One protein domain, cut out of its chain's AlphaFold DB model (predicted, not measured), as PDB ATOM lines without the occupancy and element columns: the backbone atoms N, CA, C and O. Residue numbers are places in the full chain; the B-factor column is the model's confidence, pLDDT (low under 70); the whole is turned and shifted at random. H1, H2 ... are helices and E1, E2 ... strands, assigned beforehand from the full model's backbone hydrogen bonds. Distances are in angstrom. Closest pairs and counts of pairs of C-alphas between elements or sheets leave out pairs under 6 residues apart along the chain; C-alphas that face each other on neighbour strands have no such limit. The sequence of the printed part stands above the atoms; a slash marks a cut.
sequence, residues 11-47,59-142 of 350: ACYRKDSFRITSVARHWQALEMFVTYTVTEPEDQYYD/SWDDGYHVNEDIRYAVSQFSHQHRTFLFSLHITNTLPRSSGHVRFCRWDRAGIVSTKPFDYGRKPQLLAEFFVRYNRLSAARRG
ATOM      1  N   ALA A  11      49.768  82.728  84.402       92.31
ATOM      2  CA  ALA A  11      48.495  83.350  84.731       92.31
ATOM      3  C   ALA A  11      47.579  82.345  85.437       92.31
ATOM      4  O   ALA A  11      47.308  81.260  84.914       92.31
ATOM      5  N   CYS A  12      47.084  82.703  86.620       92.94
ATOM      6  CA  CYS A  12      46.130  81.895  87.367       92.94
ATOM      7  C   CYS A  12      44.703  82.391  87.122       92.94
ATOM      8  O   CYS A  12      44.398  83.574  87.293       92.94
ATOM      9  N   TYR A  13      43.812  81.463  86.783       92.25
ATOM     10  CA  TYR A  13      42.400  81.729  86.522       92.25
ATOM     11  C   TYR A  13      41.513  80.894  87.434       92.25
ATOM     12  O   TYR A  13      41.919  79.839  87.932       92.25
ATOM     13  N   ARG A  14      40.262  81.324  87.594       86.81
ATOM     14  CA  ARG A  14      39.244  80.455  88.171       86.81
ATOM     15  C   ARG A  14      38.898  79.322  87.205       86.81
ATOM     16  O   ARG A  14      39.005  79.457  85.989       86.81
ATOM     17  N   LYS A  15      38.427  78.203  87.755       82.94
ATOM     18  CA  LYS A  15      38.039  77.014  86.976       82.94
ATOM     19  C   LYS A  15      36.918  77.295  85.963       82.94
ATOM     20  O   LYS A  15      36.836  76.617  84.946       82.94
ATOM     21  N   ASP A  16      36.056  78.260  86.260       80.00
ATOM     22  CA  ASP A  16      34.928  78.710  85.441       80.00
ATOM     23  C   ASP A  16      35.306  79.758  84.377       80.00
ATOM     24  O   ASP A  16      34.472  80.107  83.540       80.00
ATOM     25  N   SER A  17      36.558  80.221  84.348       76.50
ATOM     26  CA  SER A  17      37.050  81.156  83.333       76.50
ATOM     27  C   SER A  17      37.262  80.441  81.988       76.50
ATOM     28  O   SER A  17      38.366  80.004  81.666       76.50
ATOM     29  N   PHE A  18      36.208  80.304  81.178       57.59
ATOM     30  CA  PHE A  18      36.298  79.729  79.830       57.59
ATOM     31  C   PHE A  18      36.472  80.808  78.749       57.59
ATOM     32  O   PHE A  18      35.793  81.829  78.761       57.59
ATOM     33  N   ARG A  19      37.323  80.515  77.752       64.69
ATOM     34  CA  ARG A  19      37.515  81.283  76.501       64.69
ATOM     35  C   ARG A  19      38.019  82.721  76.696       64.69
ATOM     36  O   ARG A  19      37.317  83.697  76.441       64.69
ATOM     37  N   ILE A  20      39.298  82.837  77.037       78.62
ATOM     38  CA  ILE A  20      40.048  84.094  76.933       78.62
ATOM     39  C   ILE A  20      40.340  84.353  75.450       78.62
ATOM     40  O   ILE A  20      41.203  83.708  74.860       78.62
ATOM     41  N   THR A  21      39.576  85.252  74.830       81.56
ATOM     42  CA  THR A  21      39.650  85.539  73.382       81.56
ATOM     43  C   THR A  21      40.257  86.898  73.047       81.56
ATOM     44  O   THR A  21      40.447  87.197  71.874       81.56
ATOM     45  N   SER A  22      40.523  87.734  74.048       85.06
ATOM     46  CA  SER A  22      41.111  89.068  73.893       85.06
ATOM     47  C   SER A  22      41.979  89.403  75.105       85.06
ATOM     48  O   SER A  22      41.873  88.753  76.150       85.06
ATOM     49  N   VAL A  23      42.837  90.418  74.975       85.75
ATOM     50  CA  VAL A  23      43.707  90.851  76.078       85.75
ATOM     51  C   VAL A  23      42.903  91.460  77.231       85.75
ATOM     52  O   VAL A  23      43.144  91.126  78.388       85.75
ATOM     53  N   ALA A  24      41.863  92.245  76.940       85.56
ATOM     54  CA  ALA A  24      40.978  92.764  77.983       85.56
ATOM     55  C   ALA A  24      40.318  91.625  78.786       85.56
ATOM     56  O   ALA A  24      40.309  91.654  80.017       85.56
ATOM     57  N   ARG A  25      39.854  90.559  78.112       87.19
ATOM     58  CA  ARG A  25      39.298  89.371  78.785       87.19
ATOM     59  C   ARG A  25      40.344  88.576  79.562       87.19
ATOM     60  O   ARG A  25      39.998  87.981  80.578       87.19
ATOM     61  N   HIS A  26      41.600  88.565  79.113       90.25
ATOM     62  CA  HIS A  26      42.709  87.975  79.869       90.25
ATOM     63  C   HIS A  26      42.860  88.683  81.214       90.25
ATOM     64  O   HIS A  26      42.749  88.041  82.259       90.25
ATOM     65  N   TRP A  27      43.036  90.006  81.179       91.19
ATOM     66  CA  TRP A  27      43.211  90.813  82.381       91.19
ATOM     67  C   TRP A  27      41.975  90.829  83.263       91.19
ATOM     68  O   TRP A  27      42.113  90.891  84.475       91.19
ATOM     69  N   GLN A  28      40.777  90.701  82.697       88.50
ATOM     70  CA  GLN A  28      39.539  90.574  83.461       88.50
ATOM     71  C   GLN A  28      39.398  89.215  84.169       88.50
ATOM     72  O   GLN A  28      38.861  89.148  85.271       88.50
ATOM     73  N   ALA A  29      39.830  88.121  83.541       90.50
ATOM     74  CA  ALA A  29      39.680  86.779  84.105       90.50
ATOM     75  C   ALA A  29      40.797  86.411  85.095       90.50
ATOM     76  O   ALA A  29      40.641  85.452  85.856       90.50
ATOM     77  N   LEU A  30      41.925  87.125  85.045       93.25
ATOM     78  CA  LEU A  30      43.109  86.867  85.856       93.25
ATOM     79  C   LEU A  30      42.807  87.037  87.351       93.25
ATOM     80  O   LEU A  30      42.376  88.099  87.801       93.25
ATOM     81  N   GLU A  31      43.071  86.002  88.141       93.69
ATOM     82  CA  GLU A  31      42.997  86.087  89.604       93.69
ATOM     83  C   GLU A  31      44.335  86.526  90.199       93.69
ATOM     84  O   GLU A  31      44.380  87.318  91.141       93.69
ATOM     85  N   MET A  32      45.428  86.029  89.624       94.69
ATOM     86  CA  MET A  32      46.783  86.215  90.123       94.69
ATOM     87  C   MET A  32      47.771  85.984  88.988       94.69
ATOM     88  O   MET A  32      47.642  85.007  88.244       94.69
ATOM     89  N   PHE A  33      48.758  86.861  88.865       94.44
ATOM     90  CA  PHE A  33      49.923  86.604  88.031       94.44
ATOM     91  C   PHE A  33      51.051  86.008  88.869       94.44
ATOM     92  O   PHE A  33      51.174  86.276  90.067       94.44
ATOM     93  N   VAL A  34      51.871  85.187  88.225       93.00
ATOM     94  CA  VAL A  34      53.109  84.671  88.796       93.00
ATOM     95  C   VAL A  34      54.228  84.940  87.804       93.00
ATOM     96  O   VAL A  34      54.131  84.550  86.637       93.00
ATOM     97  N   THR A  35      55.276  85.606  88.272       89.88
ATOM     98  CA  THR A  35      56.481  85.847  87.484       89.88
ATOM     99  C   THR A  35      57.574  84.872  87.859       89.88
ATOM    100  O   THR A  35      57.674  84.411  88.999       89.88
ATOM    101  N   TYR A  36      58.339  84.481  86.847       85.44
ATOM    102  CA  TYR A  36      59.421  83.525  86.977       85.44
ATOM    103  C   TYR A  36      60.688  84.123  86.384       85.44
ATOM    104  O   TYR A  36      60.744  84.390  85.184       85.44
ATOM    105  N   THR A  37      61.704  84.276  87.223       78.62
ATOM    106  CA  THR A  37      63.007  84.812  86.838       78.62
ATOM    107  C   THR A  37      64.091  83.773  87.107       78.62
ATOM    108  O   THR A  37      64.098  83.103  88.145       78.62
ATOM    109  N   VAL A  38      65.023  83.632  86.166       72.81
ATOM    110  CA  VAL A  38      66.252  82.848  86.344       72.81
ATOM    111  C   VAL A  38      67.382  83.846  86.571       72.81
ATOM    112  O   VAL A  38      67.789  84.513  85.628       72.81
ATOM    113  N   THR A  39      67.839  83.993  87.812       61.47
ATOM    114  CA  THR A  39      68.875  84.964  88.196       61.47
ATOM    115  C   THR A  39      70.239  84.288  88.401       61.47
ATOM    116  O   THR A  39      70.338  83.227  89.026       61.47
ATOM    117  N   GLU A  40      71.306  84.920  87.895       52.53
ATOM    118  CA  GLU A  40      72.635  84.905  88.540       52.53
ATOM    119  C   GLU A  40      72.560  85.776  89.825       52.53
ATOM    120  O   GLU A  40      71.599  86.519  89.970       52.53
ATOM    121  N   PRO A  41      73.452  85.638  90.823       50.56
ATOM    122  CA  PRO A  41      73.126  85.525  92.256       50.56
ATOM    123  C   PRO A  41      72.493  86.728  92.994       50.56
ATOM    124  O   PRO A  41      72.372  86.653  94.220       50.56
ATOM    125  N   GLU A  42      72.055  87.791  92.326       51.88
ATOM    126  CA  GLU A  42      71.487  88.983  92.963       51.88
ATOM    127  C   GLU A  42      69.945  88.971  92.908       51.88
ATOM    128  O   GLU A  42      69.305  88.813  91.870       51.88
ATOM    129  N   ASP A  43      69.324  89.023  94.091       54.12
ATOM    130  CA  ASP A  43      67.872  89.025  94.286       54.12
ATOM    131  C   ASP A  43      67.356  90.467  94.179       54.12
ATOM    132  O   ASP A  43      67.636  91.296  95.036       54.12
ATOM    133  N   GLN A  44      66.568  90.760  93.148       56.19
ATOM    134  CA  GLN A  44      66.055  92.102  92.827       56.19
ATOM    135  C   GLN A  44      65.123  92.743  93.877       56.19
ATOM    136  O   GLN A  44      64.816  93.927  93.792       56.19
ATOM    137  N   TYR A  45      64.639  91.971  94.857       56.53
ATOM    138  CA  TYR A  45      63.854  92.477  95.993       56.53
ATOM    139  C   TYR A  45      64.679  92.546  97.288       56.53
ATOM    140  O   TYR A  45      64.114  92.686  98.379       56.53
ATOM    141  N   TYR A  46      65.994  92.335  97.214       52.03
ATOM    142  CA  TYR A  46      66.898  92.544  98.334       52.03
ATOM    143  C   TYR A  46      67.290  94.023  98.369       52.03
ATOM    144  O   TYR A  46      68.017  94.498  97.504       52.03
ATOM    145  N   ASP A  47      66.840  94.743  99.399       44.06
ATOM    146  CA  ASP A  47      67.510  95.974  99.811       44.06
ATOM    147  C   ASP A  47      68.924  95.576 100.244       44.06
ATOM    148  O   ASP A  47      69.131  95.029 101.335       44.06
ATOM    149  N   SER A  59      75.169 100.399  85.793       32.91
ATOM    150  CA  SER A  59      74.120 100.357  84.777       32.91
ATOM    151  C   SER A  59      72.862  99.641  85.280       32.91
ATOM    152  O   SER A  59      72.933  98.492  85.699       32.91
ATOM    153  N   TRP A  60      71.710 100.309  85.194       35.44
ATOM    154  CA  TRP A  60      70.386  99.860  85.649       35.44
ATOM    155  C   TRP A  60      69.734  98.805  84.730       35.44
ATOM    156  O   TRP A  60      68.606  98.997  84.278       35.44
ATOM    157  N   ASP A  61      70.415  97.696  84.435       36.66
ATOM    158  CA  ASP A  61      69.819  96.612  83.628       36.66
ATOM    159  C   ASP A  61      68.972  95.622  84.461       36.66
ATOM    160  O   ASP A  61      68.154  94.909  83.896       36.66
ATOM    161  N   ASP A  62      69.034  95.621  85.799       41.66
ATOM    162  CA  ASP A  62      68.239  94.692  86.636       41.66
ATOM    163  C   ASP A  62      66.809  95.183  86.957       41.66
ATOM    164  O   ASP A  62      66.013  94.492  87.595       41.66
ATOM    165  N   GLY A  63      66.427  96.368  86.467       46.31
ATOM    166  CA  GLY A  63      65.100  96.957  86.674       46.31
ATOM    167  C   GLY A  63      63.980  96.379  85.797       46.31
ATOM    168  O   GLY A  63      62.812  96.705  86.015       46.31
ATOM    169  N   TYR A  64      64.282  95.543  84.793       48.09
ATOM    170  CA  TYR A  64      63.269  95.099  83.821       48.09
ATOM    171  C   TYR A  64      62.154  94.246  84.441       48.09
ATOM    172  O   TYR A  64      60.992  94.447  84.097       48.09
ATOM    173  N   HIS A  65      62.455  93.348  85.382       54.69
ATOM    174  CA  HIS A  65      61.451  92.424  85.929       54.69
ATOM    175  C   HIS A  65      60.564  93.052  87.017       54.69
ATOM    176  O   HIS A  65      59.360  92.803  87.038       54.69
ATOM    177  N   VAL A  66      61.098  93.941  87.867       58.91
ATOM    178  CA  VAL A  66      60.260  94.780  88.751       58.91
ATOM    179  C   VAL A  66      59.319  95.650  87.911       58.91
ATOM    180  O   VAL A  66      58.137  95.786  88.234       58.91
ATOM    181  N   ASN A  67      59.806  96.173  86.782       72.25
ATOM    182  CA  ASN A  67      58.970  96.899  85.832       72.25
ATOM    183  C   ASN A  67      57.885  96.003  85.201       72.25
ATOM    184  O   ASN A  67      56.770  96.477  84.991       72.25
ATOM    185  N   GLU A  68      58.148  94.721  84.937       82.44
ATOM    186  CA  GLU A  68      57.136  93.767  84.451       82.44
ATOM    187  C   GLU A  68      56.043  93.492  85.490       82.44
ATOM    188  O   GLU A  68      54.860  93.617  85.170       82.44
ATOM    189  N   ASP A  69      56.416  93.193  86.736       87.81
ATOM    190  CA  ASP A  69      55.461  92.952  87.823       87.81
ATOM    191  C   ASP A  69      54.549  94.168  88.055       87.81
ATOM    192  O   ASP A  69      53.328  94.028  88.185       87.81
ATOM    193  N   ILE A  70      55.129  95.376  88.042       89.19
ATOM    194  CA  ILE A  70      54.376  96.633  88.129       89.19
ATOM    195  C   ILE A  70      53.418  96.759  86.943       89.19
ATOM    196  O   ILE A  70      52.245  97.072  87.142       89.19
ATOM    197  N   ARG A  71      53.876  96.486  85.714       88.81
ATOM    198  CA  ARG A  71      53.022  96.536  84.517       88.81
ATOM    199  C   ARG A  71      51.857  95.557  84.618       88.81
ATOM    200  O   ARG A  71      50.730  95.950  84.341       88.81
ATOM    201  N   TYR A  72      52.086  94.325  85.070       92.38
ATOM    202  CA  TYR A  72      51.016  93.340  85.249       92.38
ATOM    203  C   TYR A  72      50.013  93.764  86.323       92.38
ATOM    204  O   TYR A  72      48.803  93.652  86.110       92.38
ATOM    205  N   ALA A  73      50.487  94.314  87.445       93.50
ATOM    206  CA  ALA A  73      49.614  94.860  88.477       93.50
ATOM    207  C   ALA A  73      48.768  96.028  87.937       93.50
ATOM    208  O   ALA A  73      47.547  96.033  88.119       93.50
ATOM    209  N   VAL A  74      49.381  96.977  87.218       91.94
ATOM    210  CA  VAL A  74      48.680  98.106  86.578       91.94
ATOM    211  C   VAL A  74      47.644  97.610  85.572       91.94
ATOM    212  O   VAL A  74      46.493  98.053  85.627       91.94
ATOM    213  N   SER A  75      47.994  96.663  84.696       91.38
ATOM    214  CA  SER A  75      47.059  96.085  83.728       91.38
ATOM    215  C   SER A  75      45.895  95.371  84.424       91.38
ATOM    216  O   SER A  75      44.743  95.566  84.034       91.38
ATOM    217  N   GLN A  76      46.126  94.617  85.501       92.50
ATOM    218  CA  GLN A  76      45.036  93.964  86.233       92.50
ATOM    219  C   GLN A  76      44.118  94.980  86.942       92.50
ATOM    220  O   GLN A  76      42.895  94.898  86.798       92.50
ATOM    221  N   PHE A  77      44.674  95.982  87.634       93.06
ATOM    222  CA  PHE A  77      43.905  97.075  88.257       93.06
ATOM    223  C   PHE A  77      43.109  97.911  87.245       93.06
ATOM    224  O   PHE A  77      42.061  98.465  87.573       93.06
ATOM    225  N   SER A  78      43.601  98.000  86.013       89.69
ATOM    226  CA  SER A  78      42.969  98.730  84.913       89.69
ATOM    227  C   SER A  78      41.713  98.039  84.371       89.69
ATOM    228  O   SER A  78      40.811  98.701  83.853       89.69
ATOM    229  N   HIS A  79      41.632  96.712  84.509       90.56
ATOM    230  CA  HIS A  79      40.568  95.881  83.931       90.56
ATOM    231  C   HIS A  79      39.597  95.303  84.973       90.56
ATOM    232  O   HIS A  79      38.549  94.761  84.608       90.56
ATOM    233  N   GLN A  80      39.910  95.422  86.266       92.62
ATOM    234  CA  GLN A  80      39.102  94.881  87.359       92.62
ATOM    235  C   GLN A  80      38.865  95.927  88.453       92.62
ATOM    236  O   GLN A  80      39.748  96.712  88.784       92.62
ATOM    237  N   HIS A  81      37.677  95.911  89.062       94.12
ATOM    238  CA  HIS A  81      37.424  96.681  90.281       94.12
ATOM    239  C   HIS A  81      38.054  95.950  91.472       94.12
ATOM    240  O   HIS A  81      37.504  94.972  91.986       94.12
ATOM    241  N   ARG A  82      39.248  96.399  91.869       94.38
ATOM    242  CA  ARG A  82      40.026  95.824  92.968       94.38
ATOM    243  C   ARG A  82      40.499  96.875  93.961       94.38
ATOM    244  O   ARG A  82      40.899  97.971  93.572       94.38
ATOM    245  N   THR A  83      40.516  96.482  95.228       95.56
ATOM    246  CA  THR A  83      41.150  97.203  96.337       95.56
ATOM    247  C   THR A  83      42.621  96.834  96.477       95.56
ATOM    248  O   THR A  83      43.456  97.695  96.738       95.56
ATOM    249  N   PHE A  84      42.944  95.561  96.254       96.50
ATOM    250  CA  PHE A  84      44.300  95.028  96.237       96.50
ATOM    251  C   PHE A  84      44.362  93.770  95.357       96.50
ATOM    252  O   PHE A  84      43.338  93.230  94.934       96.50
ATOM    253  N   LEU A  85      45.562  93.276  95.078       96.00
ATOM    254  CA  LEU A  85      45.765  91.974  94.444       96.00
ATOM    255  C   LEU A  85      46.974  91.261  95.046       96.00
ATOM    256  O   LEU A  85      47.828  91.878  95.681       96.00
ATOM    257  N   PHE A  86      47.031  89.948  94.844       96.62
ATOM    258  CA  PHE A  86      48.189  89.136  95.196       96.62
ATOM    259  C   PHE A  86      48.912  88.681  93.928       96.62
ATOM    260  O   PHE A  86      48.262  88.371  92.931       96.62
ATOM    261  N   SER A  87      50.236  88.576  93.997       96.25
ATOM    262  CA  SER A  87      51.062  87.896  92.998       96.25
ATOM    263  C   SER A  87      52.143  87.055  93.669       96.25
ATOM    264  O   SER A  87      52.412  87.196  94.868       96.25
ATOM    265  N   LEU A  88      52.743  86.150  92.899       94.94
ATOM    266  CA  LEU A  88      53.933  85.411  93.314       94.94
ATOM    267  C   LEU A  88      55.098  85.823  92.436       94.94
ATOM    268  O   LEU A  88      54.956  85.912  91.220       94.94
ATOM    269  N   HIS A  89      56.256  85.946  93.062       90.88
ATOM    270  CA  HIS A  89      57.510  86.093  92.355       90.88
ATOM    271  C   HIS A  89      58.385  84.873  92.640       90.88
ATOM    272  O   HIS A  89      58.697  84.593  93.802       90.88
ATOM    273  N   ILE A  90      58.728  84.113  91.602       88.81
ATOM    274  CA  ILE A  90      59.540  82.900  91.692       88.81
ATOM    275  C   ILE A  90      60.910  83.190  91.097       88.81
ATOM    276  O   ILE A  90      61.026  83.473  89.909       88.81
ATOM    277  N   THR A  91      61.953  83.036  91.904       84.12
ATOM    278  CA  THR A  91      63.337  83.128  91.445       84.12
ATOM    279  C   THR A  91      63.989  81.760  91.469       84.12
ATOM    280  O   THR A  91      63.832  80.978  92.410       84.12
ATOM    281  N   ASN A  92      64.749  81.450  90.429       76.06
ATOM    282  CA  ASN A  92      65.623  80.291  90.414       76.06
ATOM    283  C   ASN A  92      67.066  80.769  90.283       76.06
ATOM    284  O   ASN A  92      67.382  81.482  89.336       76.06
ATOM    285  N   THR A  93      67.922  80.386  91.231       65.50
ATOM    286  CA  THR A  93      69.345  80.750  91.199       65.50
ATOM    287  C   THR A  93      70.147  79.538  90.766       65.50
ATOM    288  O   THR A  93      70.193  78.536  91.476       65.50
ATOM    289  N   LEU A  94      70.803  79.601  89.611       58.44
ATOM    290  CA  LEU A  94      71.797  78.586  89.260       58.44
ATOM    291  C   LEU A  94      73.050  78.808  90.131       58.44
ATOM    292  O   LEU A  94      73.392  79.955  90.408       58.44
ATOM    293  N   PRO A  95      73.726  77.757  90.637       57.25
ATOM    294  CA  PRO A  95      73.542  76.322  90.392       57.25
ATOM    295  C   PRO A  95      72.657  75.615  91.447       57.25
ATOM    296  O   PRO A  95      72.764  74.400  91.631       57.25
ATOM    297  N   ARG A  96      71.826  76.342  92.207       56.44
ATOM    298  CA  ARG A  96      71.020  75.754  93.286       56.44
ATOM    299  C   ARG A  96      69.910  74.872  92.709       56.44
ATOM    300  O   ARG A  96      69.221  75.231  91.765       56.44
ATOM    301  N   SER A  97      69.699  73.714  93.329       58.09
ATOM    302  CA  SER A  97      68.641  72.758  92.965       58.09
ATOM    303  C   SER A  97      67.231  73.194  93.396       58.09
ATOM    304  O   SER A  97      66.289  72.418  93.249       58.09
ATOM    305  N   SER A  98      67.077  74.383  93.983       66.19
ATOM    306  CA  SER A  98      65.811  74.858  94.538       66.19
ATOM    307  C   SER A  98      65.599  76.353  94.307       66.19
ATOM    308  O   SER A  98      66.452  77.187  94.615       66.19
ATOM    309  N   GLY A  99      64.427  76.687  93.764       82.06
ATOM    310  CA  GLY A  99      63.993  78.069  93.610       82.06
ATOM    311  C   GLY A  99      63.399  78.640  94.899       82.06
ATOM    312  O   GLY A  99      63.024  77.914  95.826       82.06
ATOM    313  N   HIS A 100      63.293  79.961  94.940       88.62
ATOM    314  CA  HIS A 100      62.675  80.715  96.020       88.62
ATOM    315  C   HIS A 100      61.381  81.366  95.532       88.62
ATOM    316  O   HIS A 100      61.243  81.689  94.356       88.62
ATOM    317  N   VAL A 101      60.419  81.541  96.438       91.00
ATOM    318  CA  VAL A 101      59.171  82.269  96.169       91.00
ATOM    319  C   VAL A 101      59.021  83.426  97.149       91.00
ATOM    320  O   VAL A 101      59.342  83.295  98.334       91.00
ATOM    321  N   ARG A 102      58.480  84.542  96.652       91.88
ATOM    322  CA  ARG A 102      57.921  85.648  97.435       91.88
ATOM    323  C   ARG A 102      56.424  85.756  97.161       91.88
ATOM    324  O   ARG A 102      55.983  85.581  96.026       91.88
ATOM    325  N   PHE A 103      55.651  86.053  98.201       95.25
ATOM    326  CA  PHE A 103      54.267  86.489  98.043       95.25
ATOM    327  C   PHE A 103      54.237  88.008  98.070       95.25
ATOM    328  O   PHE A 103      54.797  88.614  98.983       95.25
ATOM    329  N   CYS A 104      53.569  88.598  97.090       94.69
ATOM    330  CA  CYS A 104      53.451  90.037  96.931       94.69
ATOM    331  C   CYS A 104      51.983  90.437  97.078       94.69
ATOM    332  O   CYS A 104      51.104  89.829  96.463       94.69
ATOM    333  N   ARG A 105      51.710  91.454  97.895       95.44
ATOM    334  CA  ARG A 105      50.408  92.115  98.012       95.44
ATOM    335  C   ARG A 105      50.549  93.528  97.467       95.44
ATOM    336  O   ARG A 105      51.404  94.273  97.933       95.44
ATOM    337  N   TRP A 106      49.691  93.887  96.529       95.62
ATOM    338  CA  TRP A 106      49.706  95.176  95.848       95.62
ATOM    339  C   TRP A 106      48.427  95.930  96.164       95.62
ATOM    340  O   TRP A 106      47.347  95.354  96.053       95.62
ATOM    341  N   ASP A 107      48.523  97.208  96.492       95.31
ATOM    342  CA  ASP A 107      47.389  98.125  96.533       95.31
ATOM    343  C   ASP A 107      47.790  99.502  95.995       95.31
ATOM    344  O   ASP A 107      48.885  99.694  95.470       95.31
ATOM    345  N   ARG A 108      46.888 100.481  96.095       93.94
ATOM    346  CA  ARG A 108      47.120 101.826  95.551       93.94
ATOM    347  C   ARG A 108      48.097 102.681  96.365       93.94
ATOM    348  O   ARG A 108      48.340 103.826  95.980       93.94
ATOM    349  N   ALA A 109      48.636 102.166  97.471       91.69
ATOM    350  CA  ALA A 109      49.703 102.797  98.247       91.69
ATOM    351  C   ALA A 109      51.075 102.160  97.965       91.69
ATOM    352  O   ALA A 109      52.085 102.846  98.101       91.69
ATOM    353  N   GLY A 110      51.125 100.900  97.521       90.94
ATOM    354  CA  GLY A 110      52.369 100.258  97.103       90.94
ATOM    355  C   GLY A 110      52.305  98.733  97.069       90.94
ATOM    356  O   GLY A 110      51.250  98.130  96.865       90.94
ATOM    357  N   ILE A 111      53.472  98.121  97.255       90.81
ATOM    358  CA  ILE A 111      53.667  96.672  97.301       90.81
ATOM    359  C   ILE A 111      54.290  96.278  98.642       90.81
ATOM    360  O   ILE A 111      55.235  96.907  99.110       90.81
ATOM    361  N   VAL A 112      53.795  95.193  99.234       90.81
ATOM    362  CA  VAL A 112      54.451  94.500 100.348       90.81
ATOM    363  C   VAL A 112      54.780  93.082  99.916       90.81
ATOM    364  O   VAL A 112      53.903  92.350  99.452       90.81
ATOM    365  N   SER A 113      56.039  92.684 100.082       90.12
ATOM    366  CA  SER A 113      56.518  91.350  99.738       90.12
ATOM    367  C   SER A 113      57.030  90.602 100.968       90.12
ATOM    368  O   SER A 113      57.583  91.176 101.908       90.12
ATOM    369  N   THR A 114      56.833  89.286 100.993       92.00
ATOM    370  CA  THR A 114      57.426  88.441 102.034       92.00
ATOM    371  C   THR A 114      58.933  88.302 101.826       92.00
ATOM    372  O   THR A 114      59.443  88.431 100.710       92.00
ATOM    373  N   LYS A 115      59.652  87.905 102.885       89.31
ATOM    374  CA  LYS A 115      60.997  87.332 102.718       89.31
ATOM    375  C   LYS A 115      60.926  86.113 101.782       89.31
ATOM    376  O   LYS A 115      59.935  85.374 101.845       89.31
ATOM    377  N   PRO A 116      61.945  85.889 100.936       88.81
ATOM    378  CA  PRO A 116      61.959  84.748 100.038       88.81
ATOM    379  C   PRO A 116      62.092  83.456 100.847       88.81
ATOM    380  O   PRO A 116      62.779  83.408 101.872       88.81
ATOM    381  N   PHE A 117      61.444  82.390 100.389       89.75
ATOM    382  CA  PHE A 117      61.609  81.062 100.972       89.75
ATOM    383  C   PHE A 117      61.810  80.005  99.890       89.75
ATOM    384  O   PHE A 117      61.192  80.054  98.831       89.75
ATOM    385  N   ASP A 118      62.667  79.031 100.186       89.94
ATOM    386  CA  ASP A 118      62.912  77.874  99.329       89.94
ATOM    387  C   ASP A 118      61.667  76.972  99.308       89.94
ATOM    388  O   ASP A 118      61.324  76.339 100.316       89.94
ATOM    389  N   TYR A 119      60.979  76.919  98.166       89.44
ATOM    390  CA  TYR A 119      59.759  76.123  98.014       89.44
ATOM    391  C   TYR A 119      60.039  74.633  97.784       89.44
ATOM    392  O   TYR A 119      59.132  73.824  97.951       89.44
ATOM    393  N   GLY A 120      61.276  74.245  97.454       89.31
ATOM    394  CA  GLY A 120      61.702  72.844  97.416       89.31
ATOM    395  C   GLY A 120      61.888  72.267  98.821       89.31
ATOM    396  O   GLY A 120      61.535  71.119  99.079       89.31
ATOM    397  N   ARG A 121      62.378  73.083  99.765       90.94
ATOM    398  CA  ARG A 121      62.519  72.723 101.188       90.94
ATOM    399  C   ARG A 121      61.240  72.925 101.991       90.94
ATOM    400  O   ARG A 121      61.006  72.192 102.949       90.94
ATOM    401  N   LYS A 122      60.442  73.941 101.653       92.62
ATOM    402  CA  LYS A 122      59.190  74.282 102.347       92.62
ATOM    403  C   LYS A 122      57.981  74.317 101.395       92.62
ATOM    404  O   LYS A 122      57.276  75.331 101.353       92.62
ATOM    405  N   PRO A 123      57.691  73.230 100.652       93.62
ATOM    406  CA  PRO A 123      56.589  73.202  99.685       93.62
ATOM    407  C   PRO A 123      55.218  73.440 100.330       93.62
ATOM    408  O   PRO A 123      54.311  73.973  99.691       93.62
ATOM    409  N   GLN A 124      55.072  73.104 101.615       96.38
ATOM    410  CA  GLN A 124      53.845  73.307 102.379       96.38
ATOM    411  C   GLN A 124      53.403  74.772 102.425       96.38
ATOM    412  O   GLN A 124      52.205  75.017 102.399       96.38
ATOM    413  N   LEU A 125      54.331  75.739 102.435       95.75
ATOM    414  CA  LEU A 125      53.978  77.163 102.489       95.75
ATOM    415  C   LEU A 125      53.315  77.624 101.188       95.75
ATOM    416  O   LEU A 125      52.307  78.327 101.214       95.75
ATOM    417  N   LEU A 126      53.855  77.185 100.049       94.31
ATOM    418  CA  LEU A 126      53.308  77.494  98.731       94.31
ATOM    419  C   LEU A 126      51.948  76.817  98.522       94.31
ATOM    420  O   LEU A 126      50.988  77.460  98.100       94.31
ATOM    421  N   ALA A 127      51.842  75.531  98.871       95.88
ATOM    422  CA  ALA A 127      50.584  74.796  98.789       95.88
ATOM    423  C   ALA A 127      49.506  75.412  99.696       95.88
ATOM    424  O   ALA A 127      48.366  75.613  99.273       95.88
ATOM    425  N   GLU A 128      49.868  75.755 100.933       96.88
ATOM    426  CA  GLU A 128      48.965  76.381 101.890       96.88
ATOM    427  C   GLU A 128      48.473  77.746 101.408       96.88
ATOM    428  O   GLU A 128      47.281  78.034 101.539       96.88
ATOM    429  N   PHE A 129      49.344  78.559 100.805       96.25
ATOM    430  CA  PHE A 129      48.948  79.833 100.215       96.25
ATOM    431  C   PHE A 129      47.836  79.651  99.173       96.25
ATOM    432  O   PHE A 129      46.776  80.263  99.309       96.25
ATOM    433  N   PHE A 130      48.012  78.761  98.188       95.00
ATOM    434  CA  PHE A 130      46.992  78.526  97.159       95.00
ATOM    435  C   PHE A 130      45.689  77.957  97.735       95.00
ATOM    436  O   PHE A 130      44.601  78.384  97.343       95.00
ATOM    437  N   VAL A 131      45.775  77.035  98.702       95.69
ATOM    438  CA  VAL A 131      44.591  76.483  99.381       95.69
ATOM    439  C   VAL A 131      43.832  77.577 100.129       95.69
ATOM    440  O   VAL A 131      42.604  77.646 100.035       95.69
ATOM    441  N   ARG A 132      44.541  78.439 100.867       96.38
ATOM    442  CA  ARG A 132      43.937  79.555 101.600       96.38
ATOM    443  C   ARG A 132      43.337  80.570 100.636       96.38
ATOM    444  O   ARG A 132      42.165  80.891 100.799       96.38
ATOM    445  N   TYR A 133      44.079  80.994  99.613       95.31
ATOM    446  CA  TYR A 133      43.617  81.936  98.591       95.31
ATOM    447  C   TYR A 133      42.330  81.455  97.906       95.31
ATOM    448  O   TYR A 133      41.360  82.207  97.801       95.31
ATOM    449  N   ASN A 134      42.262  80.177  97.522       93.00
ATOM    450  CA  ASN A 134      41.072  79.606  96.886       93.00
ATOM    451  C   ASN A 134      39.835  79.591  97.808       93.00
ATOM    452  O   ASN A 134      38.705  79.615  97.330       93.00
ATOM    453  N   ARG A 135      40.038  79.577  99.133       94.25
ATOM    454  CA  ARG A 135      38.966  79.639 100.143       94.25
ATOM    455  C   ARG A 135      38.568  81.066 100.527       94.25
ATOM    456  O   ARG A 135      37.600  81.237 101.266       94.25
ATOM    457  N   LEU A 136      39.297  82.086 100.072       94.62
ATOM    458  CA  LEU A 136      38.957  83.477 100.355       94.62
ATOM    459  C   LEU A 136      37.698  83.900  99.588       94.62
ATOM    460  O   LEU A 136      37.513  83.574  98.415       94.62
ATOM    461  N   SER A 137      36.855  84.690 100.254       93.44
ATOM    462  CA  SER A 137      35.784  85.467  99.616       93.44
ATOM    463  C   SER A 137      36.353  86.455  98.590       93.44
ATOM    464  O   SER A 137      37.506  86.862  98.730       93.44
ATOM    465  N   ALA A 138      35.528  86.948  97.661       92.56
ATOM    466  CA  ALA A 138      35.934  87.966  96.684       92.56
ATOM    467  C   ALA A 138      36.578  89.209  97.336       92.56
ATOM    468  O   ALA A 138      37.682  89.581  96.946       92.56
ATOM    469  N   ALA A 139      35.971  89.767  98.391       93.19
ATOM    470  CA  ALA A 139      36.527  90.907  99.133       93.19
ATOM    471  C   ALA A 139      37.938  90.621  99.677       93.19
ATOM    472  O   ALA A 139      38.872  91.382  99.456       93.19
ATOM    473  N   ARG A 140      38.129  89.460 100.317       93.38
ATOM    474  CA  ARG A 140      39.442  89.020 100.831       93.38
ATOM    475  C   ARG A 140      40.452  88.634  99.743       93.38
ATOM    476  O   ARG A 140      41.634  88.519 100.047       93.38
ATOM    477  N   ARG A 141      40.018  88.435  98.495       94.25
ATOM    478  CA  ARG A 141      40.905  88.351  97.320       94.25
ATOM    479  C   ARG A 141      41.211  89.721  96.711       94.25
ATOM    480  O   ARG A 141      41.949  89.779  95.731       94.25
ATOM    481  N   GLY A 142      40.653  90.788  97.278       94.81
ATOM    482  CA  GLY A 142      40.882  92.167  96.877       94.81
ATOM    483  C   GLY A 142      39.928  92.687  95.808       94.81
ATOM    484  O   GLY A 142      40.223  93.705  95.198       94.81
TER     485      GLY A 142
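AT A GLANCE: This is residues 11 to 47 and 59 to 142 of the 350 residues of the protein "Pkinase_fungal domain-containing protein" of Phlebia centrifuga (UniProt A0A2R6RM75). The core is a strongly twisted sheet of five strands, with the long helix H2 running along one face and H3 over the opposite face, where few of the sheet's C-alphas are near it. The short helix H1 sits beside the edge strand E1, close to the last residues of H2. The printed part has 121 residues with three named helices and five named strands, along the chain E1 H1 E2 H2 E3 E4 E5 H3. The sheet's order is E1 E2 E3 E4 E5, mixed, with E2 and E3 parallel and the other neighbours antiparallel, and the class is mixed, helices and strands. The whole is compact, with a radius of gyration of the C-alphas of 15.1 A and spans of 39 by 36 by 29 A.

IN THESE COORDINATES: Find C-alpha 11 at (48.495, 83.350, 84.731); there strand E1 begins, residues 11 to 13. Read on to residues 23 to 29 for helix H1. Strand E2 follows at once, residues 30 to 39, and is 25.9 A long from C-alpha 30 at (43.109, 86.867, 85.856) to C-alpha 39 at (68.875, 84.964, 88.196). After the cut look for helix H2, residues 64 to 79, 22.7 A long. Strand E3 takes residues 84 to 93, 29.3 A, and strand E4 residues 100 to 107, 23.2 A. Strand E5 is residues 111 to 113. Helix H3, residues 123 to 135, is 18.8 A long and ends at C-alpha 135, (38.966, 79.639, 100.143).

HOW THE PARTS SIT: Begin at the edge strand E1, antiparallel to E2 at 156 degrees; N 12 and O 32 are 2.9 A apart, within hydrogen-bond range. The pairing of E2 is staggered: it pairs with E1 over residues 30 to 33 and with E3 over residues 34 to 39. E2 and E3 are parallel at 23 degrees, with N 90 and O 35 at 2.8 A and N 37 and O 90 at 2.9 A. E3, E4 and E5 form a meander, each strand the antiparallel neighbour of the one before. In the hairpin of E3 and E4 look for N 100 and O 91, 2.8 A apart; in the hairpin of E4 and E5, for N 105 and O 112, 2.8 A apart. Residues 100 to 101 of E4 also pair with residues 117 to 118, antiparallel. H2 is on the sheet at a height over the sheet of 9.0 A; it lies over E3 and runs along the strands, at 24 degrees to E3 on the local plane. Its closest C-alphas to E2 are those of Asp 69 and Thr 35, 7.2 A apart. H1 touches H2, about perpendicular at 75 degrees, and H2 does so with residues 75 to 79 alone; the closest C-alphas are those of Trp 27 and Gln 76, 5.3 A. H3 is on the opposite face from H2, at a height over the sheet of 10.5 A, and is only just over E3, on which 6 of its 13 C-alphas fall. Its closest C-alphas to E4 are those of Leu 126 and Val 101, 8.0 A. H2 and H3 are apart. In H1, H2 and H3 every O i to N i+4 pair is within hydrogen-bond range.

THE WHOLE: The two C-alphas farthest apart are those of Asp 16 and Ser 59, 44.8 A. Residues 48 to 58 are not printed, and C-alphas 47 and 59 are 17.0 A apart across this cut, which falls in the link from E2 to H2. Of the links that are printed whole, none is long. The mean pLDDT of the printed part is 82.8, and residues 18 to 19, 39 to 47, 59 to 66 and 93 to 98 are under 70.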